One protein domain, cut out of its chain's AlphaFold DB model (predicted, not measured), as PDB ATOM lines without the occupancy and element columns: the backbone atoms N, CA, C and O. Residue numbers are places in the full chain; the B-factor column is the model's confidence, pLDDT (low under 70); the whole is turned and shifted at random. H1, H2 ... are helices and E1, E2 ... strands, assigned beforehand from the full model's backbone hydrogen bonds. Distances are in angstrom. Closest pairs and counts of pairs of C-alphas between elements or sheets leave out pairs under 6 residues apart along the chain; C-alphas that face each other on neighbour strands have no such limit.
ATOM      1  N   VAL A  15      23.511   1.631 -55.786       93.25
ATOM      2  CA  VAL A  15      24.726   2.442 -55.785       93.25
ATOM      3  C   VAL A  15      25.477   2.193 -54.486       93.25
ATOM      4  O   VAL A  15      24.925   2.354 -53.401       93.25
ATOM      5  N   LEU A  16      26.746   1.801 -54.597       95.38
ATOM      6  CA  LEU A  16      27.637   1.627 -53.454       95.38
ATOM      7  C   LEU A  16      28.550   2.850 -53.330       95.38
ATOM      8  O   LEU A  16      29.261   3.189 -54.275       95.38
ATOM      9  N   ILE A  17      28.536   3.492 -52.166       95.50
ATOM     10  CA  ILE A  17      29.260   4.732 -51.877       95.50
ATOM     11  C   ILE A  17      30.152   4.505 -50.660       95.50
ATOM     12  O   ILE A  17      29.730   3.891 -49.685       95.50
ATOM     13  N   VAL A  18      31.381   5.015 -50.705       96.50
ATOM     14  CA  VAL A  18      32.306   5.038 -49.563       96.50
ATOM     15  C   VAL A  18      32.648   6.487 -49.250       96.50
ATOM     16  O   VAL A  18      33.067   7.222 -50.143       96.50
ATOM     17  N   THR A  19      32.492   6.882 -47.991       94.31
ATOM     18  CA  THR A  19      32.979   8.162 -47.453       94.31
ATOM     19  C   THR A  19      34.164   7.921 -46.510       94.31
ATOM     20  O   THR A  19      34.665   6.804 -46.417       94.31
ATOM     21  N   ASN A  20      34.618   8.943 -45.784       92.94
ATOM     22  CA  ASN A  20      35.549   8.776 -44.660       92.94
ATOM     23  C   ASN A  20      34.871   8.227 -43.382       92.94
ATOM     24  O   ASN A  20      35.565   7.900 -42.423       92.94
ATOM     25  N   PHE A  21      33.538   8.097 -43.362       94.19
ATOM     26  CA  PHE A  21      32.758   7.629 -42.207       94.19
ATOM     27  C   PHE A  21      32.103   6.264 -42.417       94.19
ATOM     28  O   PHE A  21      32.143   5.410 -41.525       94.19
ATOM     29  N   LYS A  22      31.461   6.058 -43.573       95.38
ATOM     30  CA  LYS A  22      30.625   4.881 -43.828       95.38
ATOM     31  C   LYS A  22      30.704   4.378 -45.266       95.38
ATOM     32  O   LYS A  22      31.001   5.120 -46.200       95.38
ATOM     33  N   LEU A  23      30.404   3.095 -45.413       96.94
ATOM     34  CA  LEU A  23      30.007   2.451 -46.654       96.94
ATOM     35  C   LEU A  23      28.475   2.440 -46.695       96.94
ATOM     36  O   LEU A  23      27.855   1.925 -45.770       96.94
ATOM     37  N   SER A  24      27.884   2.977 -47.755       95.62
ATOM     38  CA  SER A  24      26.435   3.061 -47.939       95.62
ATOM     39  C   SER A  24      26.024   2.367 -49.225       95.62
ATOM     40  O   SER A  24      26.599   2.634 -50.282       95.62
ATOM     41  N   PHE A  25      25.022   1.495 -49.151       94.31
ATOM     42  CA  PHE A  25      24.417   0.872 -50.325       94.31
ATOM     43  C   PHE A  25      22.977   1.357 -50.506       94.31
ATOM     44  O   PHE A  25      22.113   1.095 -49.675       94.31
ATOM     45  N   ILE A  26      22.730   2.083 -51.594       90.81
ATOM     46  CA  ILE A  26      21.445   2.722 -51.886       90.81
ATOM     47  C   ILE A  26      20.751   1.939 -52.999       90.81
ATOM     48  O   ILE A  26      21.275   1.845 -54.109       90.81
ATOM     49  N   THR A  27      19.574   1.390 -52.716       88.19
ATOM     50  CA  THR A  27      18.743   0.650 -53.678       88.19
ATOM     51  C   THR A  27      17.551   1.488 -54.132       88.19
ATOM     52  O   THR A  27      17.115   2.379 -53.411       88.19
ATOM     53  N   THR A  28      16.997   1.191 -55.309       76.50
ATOM     54  CA  THR A  28      15.768   1.837 -55.815       76.50
ATOM     55  C   THR A  28      14.507   1.410 -55.074       76.50
ATOM     56  O   THR A  28      13.499   2.107 -55.150       76.50
ATOM     57  N   ASP A  29      14.548   0.275 -54.375       69.69
ATOM     58  CA  ASP A  29      13.400  -0.218 -53.623       69.69
ATOM     59  C   ASP A  29      13.111   0.742 -52.464       69.69
ATOM     60  O   ASP A  29      13.920   0.888 -51.543       69.69
ATOM     61  N   SER A  30      11.951   1.398 -52.515       54.44
ATOM     62  CA  SER A  30      11.415   2.182 -51.409       54.44
ATOM     63  C   SER A  30      11.103   1.231 -50.258       54.44
ATOM     64  O   SER A  30      10.063   0.571 -50.245       54.44
ATOM     65  N   MET A  31      12.019   1.104 -49.305       57.03
ATOM     66  CA  MET A  31      11.720   0.374 -48.082       57.03
ATOM     67  C   MET A  31      10.825   1.264 -47.222       57.03
ATOM     68  O   MET A  31      11.249   2.318 -46.742       57.03
ATOM     69  N   HIS A  32       9.571   0.844 -47.053       51.66
ATOM     70  CA  HIS A  32       8.747   1.303 -45.945       51.66
ATOM     71  C   HIS A  32       9.535   1.012 -44.667       51.66
ATOM     72  O   HIS A  32       9.859  -0.143 -44.395       51.66
ATOM     73  N   ARG A  33       9.910   2.058 -43.919       56.12
ATOM     74  CA  ARG A  33      10.458   1.868 -42.575       56.12
ATOM     75  C   ARG A  33       9.413   1.107 -41.784       56.12
ATOM     76  O   ARG A  33       8.307   1.603 -41.603       56.12
ATOM     77  N   ASP A  34       9.776  -0.082 -41.338       52.88
ATOM     78  CA  ASP A  34       8.971  -0.815 -40.383       52.88
ATOM     79  C   ASP A  34       9.013  -0.015 -39.068       52.88
ATOM     80  O   ASP A  34      10.031   0.007 -38.363       52.88
ATOM     81  N   GLU A  35       7.935   0.722 -38.779       53.81
ATOM     82  CA  GLU A  35       7.779   1.540 -37.562       53.81
ATOM     83  C   GLU A  35       7.848   0.697 -36.272       53.81
ATOM     84  O   GLU A  35       7.894   1.231 -35.168       53.81
ATOM     85  N   SER A  36       7.913  -0.630 -36.401       54.12
ATOM     86  CA  SER A  36       7.990  -1.614 -35.323       54.12
ATOM     87  C   SER A  36       9.376  -1.761 -34.668       54.12
ATOM     88  O   SER A  36       9.514  -2.469 -33.669       54.12
ATOM     89  N   SER A  37      10.420  -1.102 -35.182       57.34
ATOM     90  CA  SER A  37      11.769  -1.182 -34.599       57.34
ATOM     91  C   SER A  37      11.997  -0.112 -33.525       57.34
ATOM     92  O   SER A  37      12.380   1.018 -33.809       57.34
ATOM     93  N   PHE A  38      11.823  -0.497 -32.256       59.62
ATOM     94  CA  PHE A  38      11.990   0.382 -31.085       59.62
ATOM     95  C   PHE A  38      13.417   0.932 -30.882       59.62
ATOM     96  O   PHE A  38      13.623   1.822 -30.058       59.62
ATOM     97  N   GLN A  39      14.416   0.418 -31.609       61.16
ATOM     98  CA  GLN A  39      15.796   0.907 -31.579       61.16
ATOM     99  C   GLN A  39      16.358   0.993 -33.001       61.16
ATOM    100  O   GLN A  39      16.628  -0.024 -33.640       61.16
ATOM    101  N   GLN A  40      16.556   2.218 -33.490       64.38
ATOM    102  CA  GLN A  40      17.186   2.501 -34.781       64.38
ATOM    103  C   GLN A  40      18.457   3.328 -34.581       64.38
ATOM    104  O   GLN A  40      18.555   4.144 -33.663       64.38
ATOM    105  N   ASN A  41      19.447   3.127 -35.452       73.38
ATOM    106  CA  ASN A  41      20.625   3.983 -35.476       73.38
ATOM    107  C   ASN A  41      20.264   5.321 -36.141       73.38
ATOM    108  O   ASN A  41      19.745   5.334 -37.254       73.38
ATOM    109  N   LEU A  42      20.559   6.441 -35.478       75.06
ATOM    110  CA  LEU A  42      20.241   7.777 -35.996       75.06
ATOM    111  C   LEU A  42      21.111   8.189 -37.203       75.06
ATOM    112  O   LEU A  42      20.691   9.021 -37.999       75.06
ATOM    113  N   PHE A  43      22.302   7.600 -37.360       76.25
ATOM    114  CA  PHE A  43      23.301   7.981 -38.370       76.25
ATOM    115  C   PHE A  43      23.447   6.978 -39.529       76.25
ATOM    116  O   PHE A  43      23.938   7.330 -40.612       76.25
ATOM    117  N   LEU A  44      23.075   5.717 -39.306       86.25
ATOM    118  CA  LEU A  44      23.272   4.605 -40.234       86.25
ATOM    119  C   LEU A  44      21.924   4.017 -40.656       86.25
ATOM    120  O   LEU A  44      21.150   3.562 -39.817       86.25
ATOM    121  N   GLY A  45      21.677   3.983 -41.965       84.75
ATOM    122  CA  GLY A  45      20.569   3.239 -42.557       84.75
ATOM    123  C   GLY A  45      20.765   1.718 -42.513       84.75
ATOM    124  O   GLY A  45      21.786   1.202 -42.061       84.75
ATOM    125  N   GLU A  46      19.778   0.983 -43.033       82.69
ATOM    126  CA  GLU A  46      19.747  -0.491 -43.039       82.69
ATOM    127  C   GLU A  46      20.997  -1.120 -43.680       82.69
ATOM    128  O   GLU A  46      21.586  -2.056 -43.127       82.69
ATOM    129  N   TYR A  47      21.418  -0.568 -44.822       89.00
ATOM    130  CA  TYR A  47      22.577  -1.020 -45.596       89.00
ATOM    131  C   TYR A  47      23.820  -0.143 -45.403       89.00
ATOM    132  O   TYR A  47      24.757  -0.215 -46.201       89.00
ATOM    133  N   ASP A  48      23.835   0.683 -44.356       92.69
ATOM    134  CA  ASP A  48      25.009   1.462 -43.996       92.69
ATOM    135  C   ASP A  48      25.916   0.674 -43.048       92.69
ATOM    136  O   ASP A  48      25.482   0.030 -42.091       92.69
ATOM    137  N   VAL A  49      27.219   0.784 -43.283       94.88
ATOM    138  CA  VAL A  49      28.263   0.209 -42.443       94.88
ATOM    139  C   VAL A  49      29.232   1.317 -42.074       94.88
ATOM    140  O   VAL A  49      29.951   1.828 -42.931       94.88
ATOM    141  N   CYS A  50      29.286   1.685 -40.793       95.44
ATOM    142  CA  CYS A  50      30.357   2.556 -40.313       95.44
ATOM    143  C   CYS A  50      31.710   1.876 -40.550       95.44
ATOM    144  O   CYS A  50      31.877   0.689 -40.263       95.44
ATOM    145  N   LEU A  51      32.686   2.619 -41.065       95.81
ATOM    146  CA  LEU A  51      33.971   2.050 -41.461       95.81
ATOM    147  C   LEU A  51      34.769   1.491 -40.278       95.81
ATOM    148  O   LEU A  51      35.473   0.500 -40.442       95.81
ATOM    149  N   SER A  52      34.582   2.030 -39.070       94.06
ATOM    150  CA  SER A  52      35.176   1.486 -37.838       94.06
ATOM    151  C   SER A  52      34.634   0.099 -37.460       94.06
ATOM    152  O   SER A  52      35.294  -0.649 -36.729       94.06
ATOM    153  N   ASN A  53      33.449  -0.258 -37.965       95.38
ATOM    154  CA  ASN A  53      32.801  -1.548 -37.757       95.38
ATOM    155  C   ASN A  53      33.227  -2.600 -38.798       95.38
ATOM    156  O   ASN A  53      32.892  -3.773 -38.646       95.38
ATOM    157  N   VAL A  54      33.979  -2.223 -39.836       97.12
ATOM    158  CA  VAL A  54      34.573  -3.188 -40.767       97.12
ATOM    159  C   VAL A  54      35.681  -3.951 -40.038       97.12
ATOM    160  O   VAL A  54      36.584  -3.352 -39.457       97.12
ATOM    161  N   ASP A  55      35.595  -5.280 -40.047       96.69
ATOM    162  CA  ASP A  55      36.608  -6.159 -39.462       96.69
ATOM    163  C   ASP A  55      37.576  -6.652 -40.540       96.69
ATOM    164  O   ASP A  55      38.780  -6.397 -40.498       96.69
ATOM    165  N   VAL A  56      37.040  -7.307 -41.574       96.75
ATOM    166  CA  VAL A  56      37.842  -7.868 -42.666       96.75
ATOM    167  C   VAL A  56      37.155  -7.667 -44.010       96.75
ATOM    168  O   VAL A  56      35.954  -7.886 -44.159       96.75
ATOM    169  N   VAL A  57      37.948  -7.309 -45.020       97.44
ATOM    170  CA  VAL A  57      37.510  -7.214 -46.415       97.44
ATOM    171  C   VAL A  57      38.163  -8.329 -47.227       97.44
ATOM    172  O   VAL A  57      39.386  -8.479 -47.241       97.44
ATOM    173  N   TYR A  58      37.350  -9.101 -47.938       96.56
ATOM    174  CA  TYR A  58      37.793 -10.127 -48.873       96.56
ATOM    175  C   TYR A  58      37.433  -9.737 -50.306       96.56
ATOM    176  O   TYR A  58      36.326  -9.279 -50.582       96.56
ATOM    177  N   GLN A  59      38.345  -9.993 -51.239       95.38
ATOM    178  CA  GLN A  59      38.044 -10.021 -52.664       95.38
ATOM    179  C   GLN A  59      37.463 -11.387 -53.027       95.38
ATOM    180  O   GLN A  59      38.034 -12.424 -52.680       95.38
ATOM    181  N   VAL A  60      36.361 -11.386 -53.771       91.62
ATOM    182  CA  VAL A  60      35.751 -12.615 -54.287       91.62
ATOM    183  C   VAL A  60      36.313 -12.926 -55.677       91.62
ATOM    184  O   VAL A  60      36.244 -12.095 -56.587       91.62
ATOM    185  N   ILE A  61      36.898 -14.116 -55.837       87.50
ATOM    186  CA  ILE A  61      37.503 -14.610 -57.079       87.50
ATOM    187  C   ILE A  61      36.895 -15.982 -57.390       87.50
ATOM    188  O   ILE A  61      37.358 -17.006 -56.887       87.50
ATOM    189  N   GLY A  62      35.839 -15.995 -58.211       82.31
ATOM    190  CA  GLY A  62      35.018 -17.197 -58.391       82.31
ATOM    191  C   GLY A  62      34.410 -17.604 -57.050       82.31
ATOM    192  O   GLY A  62      33.877 -16.747 -56.349       82.31
ATOM    193  N   ASP A  63      34.589 -18.864 -56.664       80.94
ATOM    194  CA  ASP A  63      34.083 -19.399 -55.392       80.94
ATOM    195  C   ASP A  63      35.052 -19.187 -54.214       80.94
ATOM    196  O   ASP A  63      34.730 -19.478 -53.063       80.94
ATOM    197  N   LYS A  64      36.258 -18.661 -54.475       88.81
ATOM    198  CA  LYS A  64      37.278 -18.423 -53.446       88.81
ATOM    199  C   LYS A  64      37.245 -16.978 -52.950       88.81
ATOM    200  O   LYS A  64      37.008 -16.035 -53.707       88.81
ATOM    201  N   LYS A  65      37.568 -16.796 -51.667       92.25
ATOM    202  CA  LYS A  65      37.716 -15.488 -51.014       92.25
ATOM    203  C   LYS A  65      39.186 -15.252 -50.673       92.25
ATOM    204  O   LYS A  65      39.805 -16.078 -50.010       92.25
ATOM    205  N   ARG A  66      39.750 -14.123 -51.108       94.06
ATOM    206  CA  ARG A  66      41.119 -13.697 -50.770       94.06
ATOM    207  C   ARG A  66      41.062 -12.495 -49.834       94.06
ATOM    208  O   ARG A  66      40.493 -11.474 -50.203       94.06
ATOM    209  N   LYS A  67      41.662 -12.599 -48.645       95.56
ATOM    210  CA  LYS A  67      41.743 -11.479 -47.692       95.56
ATOM    211  C   LYS A  67      42.553 -10.332 -48.300       95.56
ATOM    212  O   LYS A  67      43.653 -10.561 -48.806       95.56
ATOM    213  N   LEU A  68      42.010  -9.120 -48.248       95.81
ATOM    214  CA  LEU A  68      42.704  -7.905 -48.657       95.81
ATOM    215  C   LEU A  68      43.424  -7.285 -47.460       95.81
ATOM    216  O   LEU A  68      42.934  -7.330 -46.334       95.81
ATOM    217  N   GLN A  69      44.603  -6.725 -47.719       93.38
ATOM    218  CA  GLN A  69      45.398  -6.005 -46.728       93.38
ATOM    219  C   GLN A  69      45.263  -4.494 -46.951       93.38
ATOM    220  O   GLN A  69      45.079  -4.082 -48.099       93.38
ATOM    221  N   PRO A  70      45.388  -3.662 -45.902       90.56
ATOM    222  CA  PRO A  70      45.361  -2.209 -46.043       90.56
ATOM    223  C   PRO A  70      46.452  -1.698 -46.995       90.56
ATOM    224  O   PRO A  70      47.647  -1.733 -46.690       90.56
ATOM    225  N   GLY A  71      46.043  -1.197 -48.158       89.19
ATOM    226  CA  GLY A  71      46.947  -0.725 -49.204       89.19
ATOM    227  C   GLY A  71      46.281  -0.707 -50.581       89.19
ATOM    228  O   GLY A  71      45.126  -1.115 -50.711       89.19
ATOM    229  N   PRO A  72      46.993  -0.225 -51.614       89.62
ATOM    230  CA  PRO A  72      46.471  -0.211 -52.970       89.62
ATOM    231  C   PRO A  72      46.304  -1.643 -53.489       89.62
ATOM    232  O   PRO A  72      47.240  -2.442 -53.463       89.62
ATOM    233  N   VAL A  73      45.116  -1.967 -53.996       92.12
ATOM    234  CA  VAL A  73      44.843  -3.276 -54.591       92.12
ATOM    235  C   VAL A  73      45.293  -3.321 -56.052       92.12
ATOM    236  O   VAL A  73      45.062  -2.394 -56.837       92.12
ATOM    237  N   SER A  74      45.926  -4.430 -56.434       85.12
ATOM    238  CA  SER A  74      46.324  -4.722 -57.811       85.12
ATOM    239  C   SER A  74      45.240  -5.523 -58.537       85.12
ATOM    240  O   SER A  74      44.742  -6.516 -58.006       85.12
ATOM    241  N   GLY A  75      44.943  -5.159 -59.783       86.75
ATOM    242  CA  GLY A  75      44.011  -5.896 -60.640       86.75
ATOM    243  C   GLY A  75      42.537  -5.511 -60.474       86.75
ATOM    244  O   GLY A  75      42.174  -4.620 -59.705       86.75
ATOM    245  N   LYS A  76      41.679  -6.174 -61.259       88.75
ATOM    246  CA  LYS A  76      40.237  -5.906 -61.308       88.75
ATOM    247  C   LYS A  76      39.516  -6.584 -60.144       88.75
ATOM    248  O   LYS A  76      39.608  -7.800 -59.965       88.75
ATOM    249  N   ILE A  77      38.731  -5.810 -59.401       92.75
ATOM    250  CA  ILE A  77      37.863  -6.322 -58.338       92.75
ATOM    251  C   ILE A  77      36.484  -6.622 -58.932       92.75
ATOM    252  O   ILE A  77      35.807  -5.722 -59.419       92.75
ATOM    253  N   LYS A  78      36.076  -7.897 -58.920       91.69
ATOM    254  CA  LYS A  78      34.753  -8.334 -59.409       91.69
ATOM    255  C   LYS A  78      33.687  -8.334 -58.314       91.69
ATOM    256  O   LYS A  78      32.510  -8.178 -58.621       91.69
ATOM    257  N   GLY A  79      34.094  -8.482 -57.058       93.62
ATOM    258  CA  GLY A  79      33.201  -8.443 -55.910       93.62
ATOM    259  C   GLY A  79      33.960  -8.389 -54.592       93.62
ATOM    260  O   GLY A  79      35.152  -8.711 -54.535       93.62
ATOM    261  N   LEU A  80      33.249  -7.974 -53.551       96.00
ATOM    262  CA  LEU A  80      33.739  -7.861 -52.184       96.00
ATOM    263  C   LEU A  80      32.874  -8.684 -51.245       96.00
ATOM    264  O   LEU A  80      31.666  -8.800 -51.434       96.00
ATOM    265  N   HIS A  81      33.505  -9.205 -50.207       95.75
ATOM    266  CA  HIS A  81      32.846  -9.840 -49.084       95.75
ATOM    267  C   HIS A  81      33.391  -9.201 -47.806       95.75
ATOM    268  O   HIS A  81      34.578  -9.323 -47.504       95.75
ATOM    269  N   ILE A  82      32.542  -8.450 -47.116       96.94
ATOM    270  CA  ILE A  82      32.895  -7.599 -45.982       96.94
ATOM    271  C   ILE A  82      32.307  -8.220 -44.724       96.94
ATOM    272  O   ILE A  82      31.093  -8.398 -44.629       96.94
ATOM    273  N   VAL A  83      33.174  -8.529 -43.769       96.69
ATOM    274  CA  VAL A  83      32.806  -9.013 -42.439       96.69
ATOM    275  C   VAL A  83      32.889  -7.841 -41.473       96.69
ATOM    276  O   VAL A  83      33.886  -7.114 -41.463       96.69
ATOM    277  N   CYS A  84      31.833  -7.640 -40.691       96.31
ATOM    278  CA  CYS A  84      31.735  -6.558 -39.720       96.31
ATOM    279  C   CYS A  84      31.837  -7.090 -38.286       96.31
ATOM    280  O   CYS A  84      31.453  -8.225 -38.005       96.31
ATOM    281  N   LYS A  85      32.287  -6.241 -37.358       95.81
ATOM    282  CA  LYS A  85      32.453  -6.580 -35.932       95.81
ATOM    283  C   LYS A  85      31.118  -6.840 -35.227       95.81
ATOM    284  O   LYS A  85      31.070  -7.569 -34.245       95.81
ATOM    285  N   ASN A  86      30.023  -6.296 -35.755       91.44
ATOM    286  CA  ASN A  86      28.656  -6.550 -35.295       91.44
ATOM    287  C   ASN A  86      28.002  -7.792 -35.936       91.44
ATOM    288  O   ASN A  86      26.782  -7.828 -36.084       91.44
ATOM    289  N   MET A  87      28.800  -8.776 -36.367       91.62
ATOM    290  CA  MET A  87      28.352 -10.044 -36.967       91.62
ATOM    291  C   MET A  87      27.591  -9.919 -38.300       91.62
ATOM    292  O   MET A  87      27.146 -10.925 -38.852       91.62
ATOM    293  N   LYS A  88      27.459  -8.711 -38.868       90.06
ATOM    294  CA  LYS A  88      26.889  -8.521 -40.206       90.06
ATOM    295  C   LYS A  88      27.912  -8.860 -41.286       90.06
ATOM    296  O   LYS A  88      29.099  -8.547 -41.170       90.06
ATOM    297  N   VAL A  89      27.426  -9.440 -42.380       93.50
ATOM    298  CA  VAL A  89      28.239  -9.774 -43.550       93.50
ATOM    299  C   VAL A  89      27.581  -9.221 -44.803       93.50
ATOM    300  O   VAL A  89      26.420  -9.508 -45.081       93.50
ATOM    301  N   PHE A  90      28.340  -8.455 -45.581       93.50
ATOM    302  CA  PHE A  90      27.872  -7.859 -46.828       93.50
ATOM    303  C   PHE A  90      28.654  -8.424 -48.005       93.50
ATOM    304  O   PHE A  90      29.881  -8.497 -47.971       93.50
ATOM    305  N   THR A  91      27.949  -8.815 -49.066       93.62
ATOM    306  CA  THR A  91      28.576  -9.299 -50.303       93.62
ATOM    307  C   THR A  91      28.130  -8.429 -51.464       93.62
ATOM    308  O   THR A  91      26.941  -8.331 -51.747       93.62
ATOM    309  N   PHE A  92      29.092  -7.817 -52.147       94.06
ATOM    310  CA  PHE A  92      28.854  -6.914 -53.267       94.06
ATOM    311  C   PHE A  92      29.449  -7.482 -54.551       94.06
ATOM    312  O   PHE A  92      30.548  -8.040 -54.548       94.06
ATOM    313  N   SER A  93      28.741  -7.299 -55.663       92.19
ATOM    314  CA  SER A  93      29.194  -7.666 -57.004       92.19
ATOM    315  C   SER A  93      29.271  -6.423 -57.881       92.19
ATOM    316  O   SER A  93      28.303  -5.678 -57.985       92.19
ATOM    317  N   PHE A  94      30.402  -6.229 -58.560       92.88
ATOM    318  CA  PHE A  94      30.635  -5.103 -59.473       92.88
ATOM    319  C   PHE A  94      30.349  -5.462 -60.935       92.88
ATOM    320  O   PHE A  94      30.863  -4.826 -61.851       92.88
ATOM    321  N   LYS A  95      29.554  -6.510 -61.184       88.50
ATOM    322  CA  LYS A  95      29.238  -6.980 -62.543       88.50
ATOM    323  C   LYS A  95      28.581  -5.897 -63.409       88.50
ATOM    324  O   LYS A  95      28.860  -5.839 -64.601       88.50
ATOM    325  N   PHE A  96      27.726  -5.075 -62.803       88.44
ATOM    326  CA  PHE A  96      26.994  -3.987 -63.462       88.44
ATOM    327  C   PHE A  96      27.624  -2.612 -63.220       88.44
ATOM    328  O   PHE A  96      27.040  -1.591 -63.565       88.44
ATOM    329  N   SER A  97      28.802  -2.570 -62.597       90.56
ATOM    330  CA  SER A  97      29.520  -1.324 -62.357       90.56
ATOM    331  C   SER A  97      30.447  -1.007 -63.533       90.56
ATOM    332  O   SER A  97      30.943  -1.935 -64.184       90.56
ATOM    333  N   PRO A  98      30.742   0.280 -63.785       92.81
ATOM    334  CA  PRO A  98      31.752   0.660 -64.762       92.81
ATOM    335  C   PRO A  98      33.115   0.033 -64.454       92.81
ATOM    336  O   PRO A  98      33.412  -0.380 -63.325       92.81
ATOM    337  N   ILE A  99      33.961  -0.035 -65.481       89.06
ATOM    338  CA  ILE A  99      35.326  -0.548 -65.354       89.06
ATOM    339  C   ILE A  99      36.070   0.274 -64.286       89.06
ATOM    340  O   ILE A  99      35.832   1.465 -64.120       89.06
ATOM    341  N   ASP A 100      36.919  -0.396 -63.506       89.88
ATOM    342  CA  ASP A 100      37.735   0.164 -62.417       89.88
ATOM    343  C   ASP A 100      37.014   0.751 -61.193       89.88
ATOM    344  O   ASP A 100      37.646   0.862 -60.140       89.88
ATOM    345  N   HIS A 101      35.700   0.992 -61.225       92.94
ATOM    346  CA  HIS A 101      34.964   1.501 -60.057       92.94
ATOM    347  C   HIS A 101      35.090   0.582 -58.835       92.94
ATOM    348  O   HIS A 101      35.323   1.054 -57.724       92.94
ATOM    349  N   GLY A 102      35.031  -0.739 -59.036       93.94
ATOM    350  CA  GLY A 102      35.244  -1.704 -57.955       93.94
ATOM    351  C   GLY A 102      36.632  -1.581 -57.316       93.94
ATOM    352  O   GLY A 102      36.765  -1.700 -56.100       93.94
ATOM    353  N   LYS A 103      37.672  -1.288 -58.108       94.75
ATOM    354  CA  LYS A 103      39.044  -1.077 -57.620       94.75
ATOM    355  C   LYS A 103      39.163   0.242 -56.852       94.75
ATOM    356  O   LYS A 103      39.718   0.245 -55.756       94.75
ATOM    357  N   ILE A 104      38.628   1.334 -57.403       95.06
ATOM    358  CA  ILE A 104      38.638   2.666 -56.776       95.06
ATOM    359  C   ILE A 104      37.930   2.616 -55.419       95.06
ATOM    360  O   ILE A 104      38.505   3.021 -54.409       95.06
ATOM    361  N   LEU A 105      36.730   2.031 -55.378       96.38
ATOM    362  CA  LEU A 105      35.950   1.883 -54.152       96.38
ATOM    363  C   LEU A 105      36.673   1.015 -53.122       96.38
ATOM    364  O   LEU A 105      36.738   1.383 -51.954       96.38
ATOM    365  N   THR A 106      37.258  -0.110 -53.546       96.75
ATOM    366  CA  THR A 106      38.019  -0.989 -52.645       96.75
ATOM    367  C   THR A 106      39.226  -0.268 -52.046       96.75
ATOM    368  O   THR A 106      39.484  -0.405 -50.854       96.75
ATOM    369  N   ASN A 107      39.946   0.533 -52.838       96.06
ATOM    370  CA  ASN A 107      41.068   1.330 -52.343       96.06
ATOM    371  C   ASN A 107      40.621   2.375 -51.316       96.06
ATOM    372  O   ASN A 107      41.253   2.495 -50.268       96.06
ATOM    373  N   ALA A 108      39.527   3.094 -51.586       95.56
ATOM    374  CA  ALA A 108      38.959   4.050 -50.637       95.56
ATOM    375  C   ALA A 108      38.509   3.352 -49.344       95.56
ATOM    376  O   ALA A 108      38.867   3.779 -48.249       95.56
ATOM    377  N   LEU A 109      37.802   2.225 -49.468       96.94
ATOM    378  CA  LEU A 109      37.345   1.423 -48.337       96.94
ATOM    379  C   LEU A 109      38.520   0.979 -47.459       96.94
ATOM    380  O   LEU A 109      38.485   1.182 -46.253       96.94
ATOM    381  N   LEU A 110      39.577   0.412 -48.048       96.00
ATOM    382  CA  LEU A 110      40.753  -0.035 -47.296       96.00
ATOM    383  C   LEU A 110      41.523   1.124 -46.652       96.00
ATOM    384  O   LEU A 110      42.116   0.933 -45.593       96.00
ATOM    385  N   HIS A 111      41.523   2.305 -47.276       94.12
ATOM    386  CA  HIS A 111      42.176   3.495 -46.737       94.12
ATOM    387  C   HIS A 111      41.473   4.019 -45.477       94.12
ATOM    388  O   HIS A 111      42.138   4.278 -44.476       94.12
ATOM    389  N   TYR A 112      40.142   4.137 -45.518       94.69
ATOM    390  CA  TYR A 112      39.359   4.737 -44.434       94.69
ATOM    391  C   TYR A 112      38.895   3.731 -43.367       94.69
ATOM    392  O   TYR A 112      38.746   4.106 -42.209       94.69
ATOM    393  N   ALA A 113      38.703   2.450 -43.706       95.88
ATOM    394  CA  ALA A 113      38.350   1.414 -42.726       95.88
ATOM    395  C   ALA A 113      39.539   0.966 -41.865       95.88
ATOM    396  O   ALA A 113      39.353   0.534 -40.728       95.88
ATOM    397  N   PHE A 114      40.766   1.089 -42.386       95.44
ATOM    398  CA  PHE A 114      41.993   0.686 -41.694       95.44
ATOM    399  C   PHE A 114      43.019   1.833 -41.663       95.44
ATOM    400  O   PHE A 114      44.090   1.734 -42.276       95.44
ATOM    401  N   PRO A 115      42.706   2.945 -40.969       92.88
ATOM    402  CA  PRO A 115      43.559   4.126 -40.945       92.88
ATOM    403  C   PRO A 115      44.917   3.823 -40.299       92.88
ATOM    404  O   PRO A 115      44.999   3.287 -39.197       92.88
ATOM    405  N   LYS A 116      46.008   4.209 -40.974       90.44
ATOM    406  CA  LYS A 116      47.391   4.009 -40.484       90.44
ATOM    407  C   LYS A 116      47.849   5.058 -39.471       90.44
ATOM    408  O   LYS A 116      48.898   4.903 -38.855       90.44
ATOM    409  N   ARG A 117      47.109   6.162 -39.359       91.12
ATOM    410  CA  ARG A 117      47.408   7.291 -38.478       91.12
ATOM    411  C   ARG A 117      46.152   7.661 -37.719       91.12
ATOM    412  O   ARG A 117      45.063   7.637 -38.284       91.12
ATOM    413  N   HIS A 118      46.322   8.046 -36.464       91.00
ATOM    414  CA  HIS A 118      45.205   8.359 -35.589       91.00
ATOM    415  C   HIS A 118      44.393   9.573 -36.089       91.00
ATOM    416  O   HIS A 118      43.175   9.562 -35.980       91.00
ATOM    417  N   GLN A 119      45.030  10.545 -36.760       91.00
ATOM    418  CA  GLN A 119      44.344  11.705 -37.354       91.00
ATOM    419  C   GLN A 119      43.410  11.356 -38.525       91.00
ATOM    420  O   GLN A 119      42.614  12.190 -38.925       91.00
ATOM    421  N   LEU A 120      43.514  10.150 -39.095       89.44
ATOM    422  CA  LEU A 120      42.627   9.692 -40.173       89.44
ATOM    423  C   LEU A 120      41.336   9.056 -39.637       89.44
ATOM    424  O   LEU A 120      40.502   8.605 -40.420       89.44
ATOM    425  N   LEU A 121      41.178   8.958 -38.314       93.31
ATOM    426  CA  LEU A 121      39.916   8.540 -37.721       93.31
ATOM    427  C   LEU A 121      38.870   9.632 -37.938       93.31
ATOM    428  O   LEU A 121      39.114  10.798 -37.636       93.31
ATOM    429  N   PHE A 122      37.673   9.227 -38.358       92.75
ATOM    430  CA  PHE A 122      36.550  10.139 -38.591       92.75
ATOM    431  C   PHE A 122      36.219  11.037 -37.384       92.75
ATOM    432  O   PHE A 122      35.715  12.141 -37.558       92.75
ATOM    433  N   SER A 123      36.552  10.607 -36.162       90.00
ATOM    434  CA  SER A 123      36.383  11.407 -34.943       90.00
ATOM    435  C   SER A 123      37.095  12.763 -34.977       90.00
ATOM    436  O   SER A 123      36.671  13.662 -34.265       90.00
ATOM    437  N   TYR A 124      38.159  12.919 -35.775       91.88
ATOM    438  CA  TYR A 124      38.859  14.199 -35.949       91.88
ATOM    439  C   TYR A 124      38.166  15.139 -36.946       91.88
ATOM    440  O   TYR A 124      38.329  16.355 -36.852       91.88
ATOM    441  N   ASP A 125      37.386  14.588 -37.878       90.31
ATOM    442  CA  ASP A 125      36.671  15.345 -38.910       90.31
ATOM    443  C   ASP A 125      35.226  15.674 -38.507       90.31
ATOM    444  O   ASP A 125      34.612  16.579 -39.074       90.31
TER     445      ASP A 125
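What this domain is: This is residues 15 to 125 of the 226 residues of the protein "Hypothetical protein" of Timema cristinae (UniProt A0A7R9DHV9). One helix, H1, sits in the corner between two antiparallel sheets and packs on both: a larger, strongly twisted sheet of E5, E4, E6 and E7, and a smaller sheet of E1, E2 and E3. The long loop from E2 to E3 makes an arm at one side, where residues 34 to 42 stick out, and the last stretch, residues 114 to 125, trails on beyond H1. The printed part has 111 residues, with seven named strands in the order E1 to E7 and then one named helix; the class is mixed, helices and strands, though under half of the residues are in named elements. The larger sheet runs E5, E4, E6, E7 and the smaller one E1, E2, E3. The whole is compact, with a radius of gyration of the C-alphas of 14.7 A and spans of 44 by 35 by 24 A.

How they stand to each other: Begin with the larger sheet at its inner strands, E4, residues 54 to 61, and E6, residues 79 to 84. They are antiparallel at 156 degrees, and you will find N 58 and O 81 within hydrogen-bond range at 2.8 A. Beside E4 look for edge strand E5, residues 64 to 67, which forms a hairpin with it; N 59 and O 66 are 2.8 A apart. Beside E6 comes the other edge strand, E7, residues 89 to 93, also in a hairpin, with N 82 and O 90 at 2.8 A. From edge to edge the strands' lines turn by 68 degrees. Now move to H1, residues 101 to 113, which is on this sheet at a height over the sheet of 10.1 A. It lies over E4 and E6 and runs along the strands, at 23 degrees to E4 on the local plane. Its closest C-alphas to E4 are those of Ala 113 and Val 54, 6.3 A apart. In H1 each O i to N i+4 pair is within hydrogen-bond range. H1 is also on the smaller sheet, at a height over the sheet of 8.1 A. That sheet is a meander, each strand the antiparallel neighbour of the one before: E1, residues 15 to 18, E2, residues 22 to 27, and E3, residues 48 to 50. Look for N 17 and O 24, 2.8 A apart, between E1 and E2, and for N 23 and O 49, 2.8 A apart, between E2 and E3. H1 lies only just over E1, with 3 of its C-alphas falling on that strand; the closest C-alphas are those of Val 18 and Leu 109, 6.3 A apart. E3 and E4 meet only through their link, while E2 and E7, for instance, are apart.

Where its parts are: Find C-alpha 15 at (24.726, 2.442, -55.785), where E1 begins; E1 and E5 each span 10.1 A and E3 spans 6.6 A. E4, the longest strand, starts at C-alpha 54 at (34.573, -3.188, -40.767) and runs 20.1 A. E6 measures 16.4 A, E2 16.0 A and E7 13.7 A. H1 runs 17.7 A and ends at C-alpha 113 at (38.350, 1.414, -42.726).

The domain as a whole: The two C-alphas farthest apart are those of Ser 36 and Ser 74, at 44.6 A. The printed part has no cut. Two links are long, E2 to E3 with 20 residues and E5 to E6 with 11. Without residues 34 to 42, which stand free, the body spans 39 by 37 by 26 A. Read the B-factor column for the model's confidence: the mean pLDDT of the printed part is 88.3, and residues 29 to 40 are under 70.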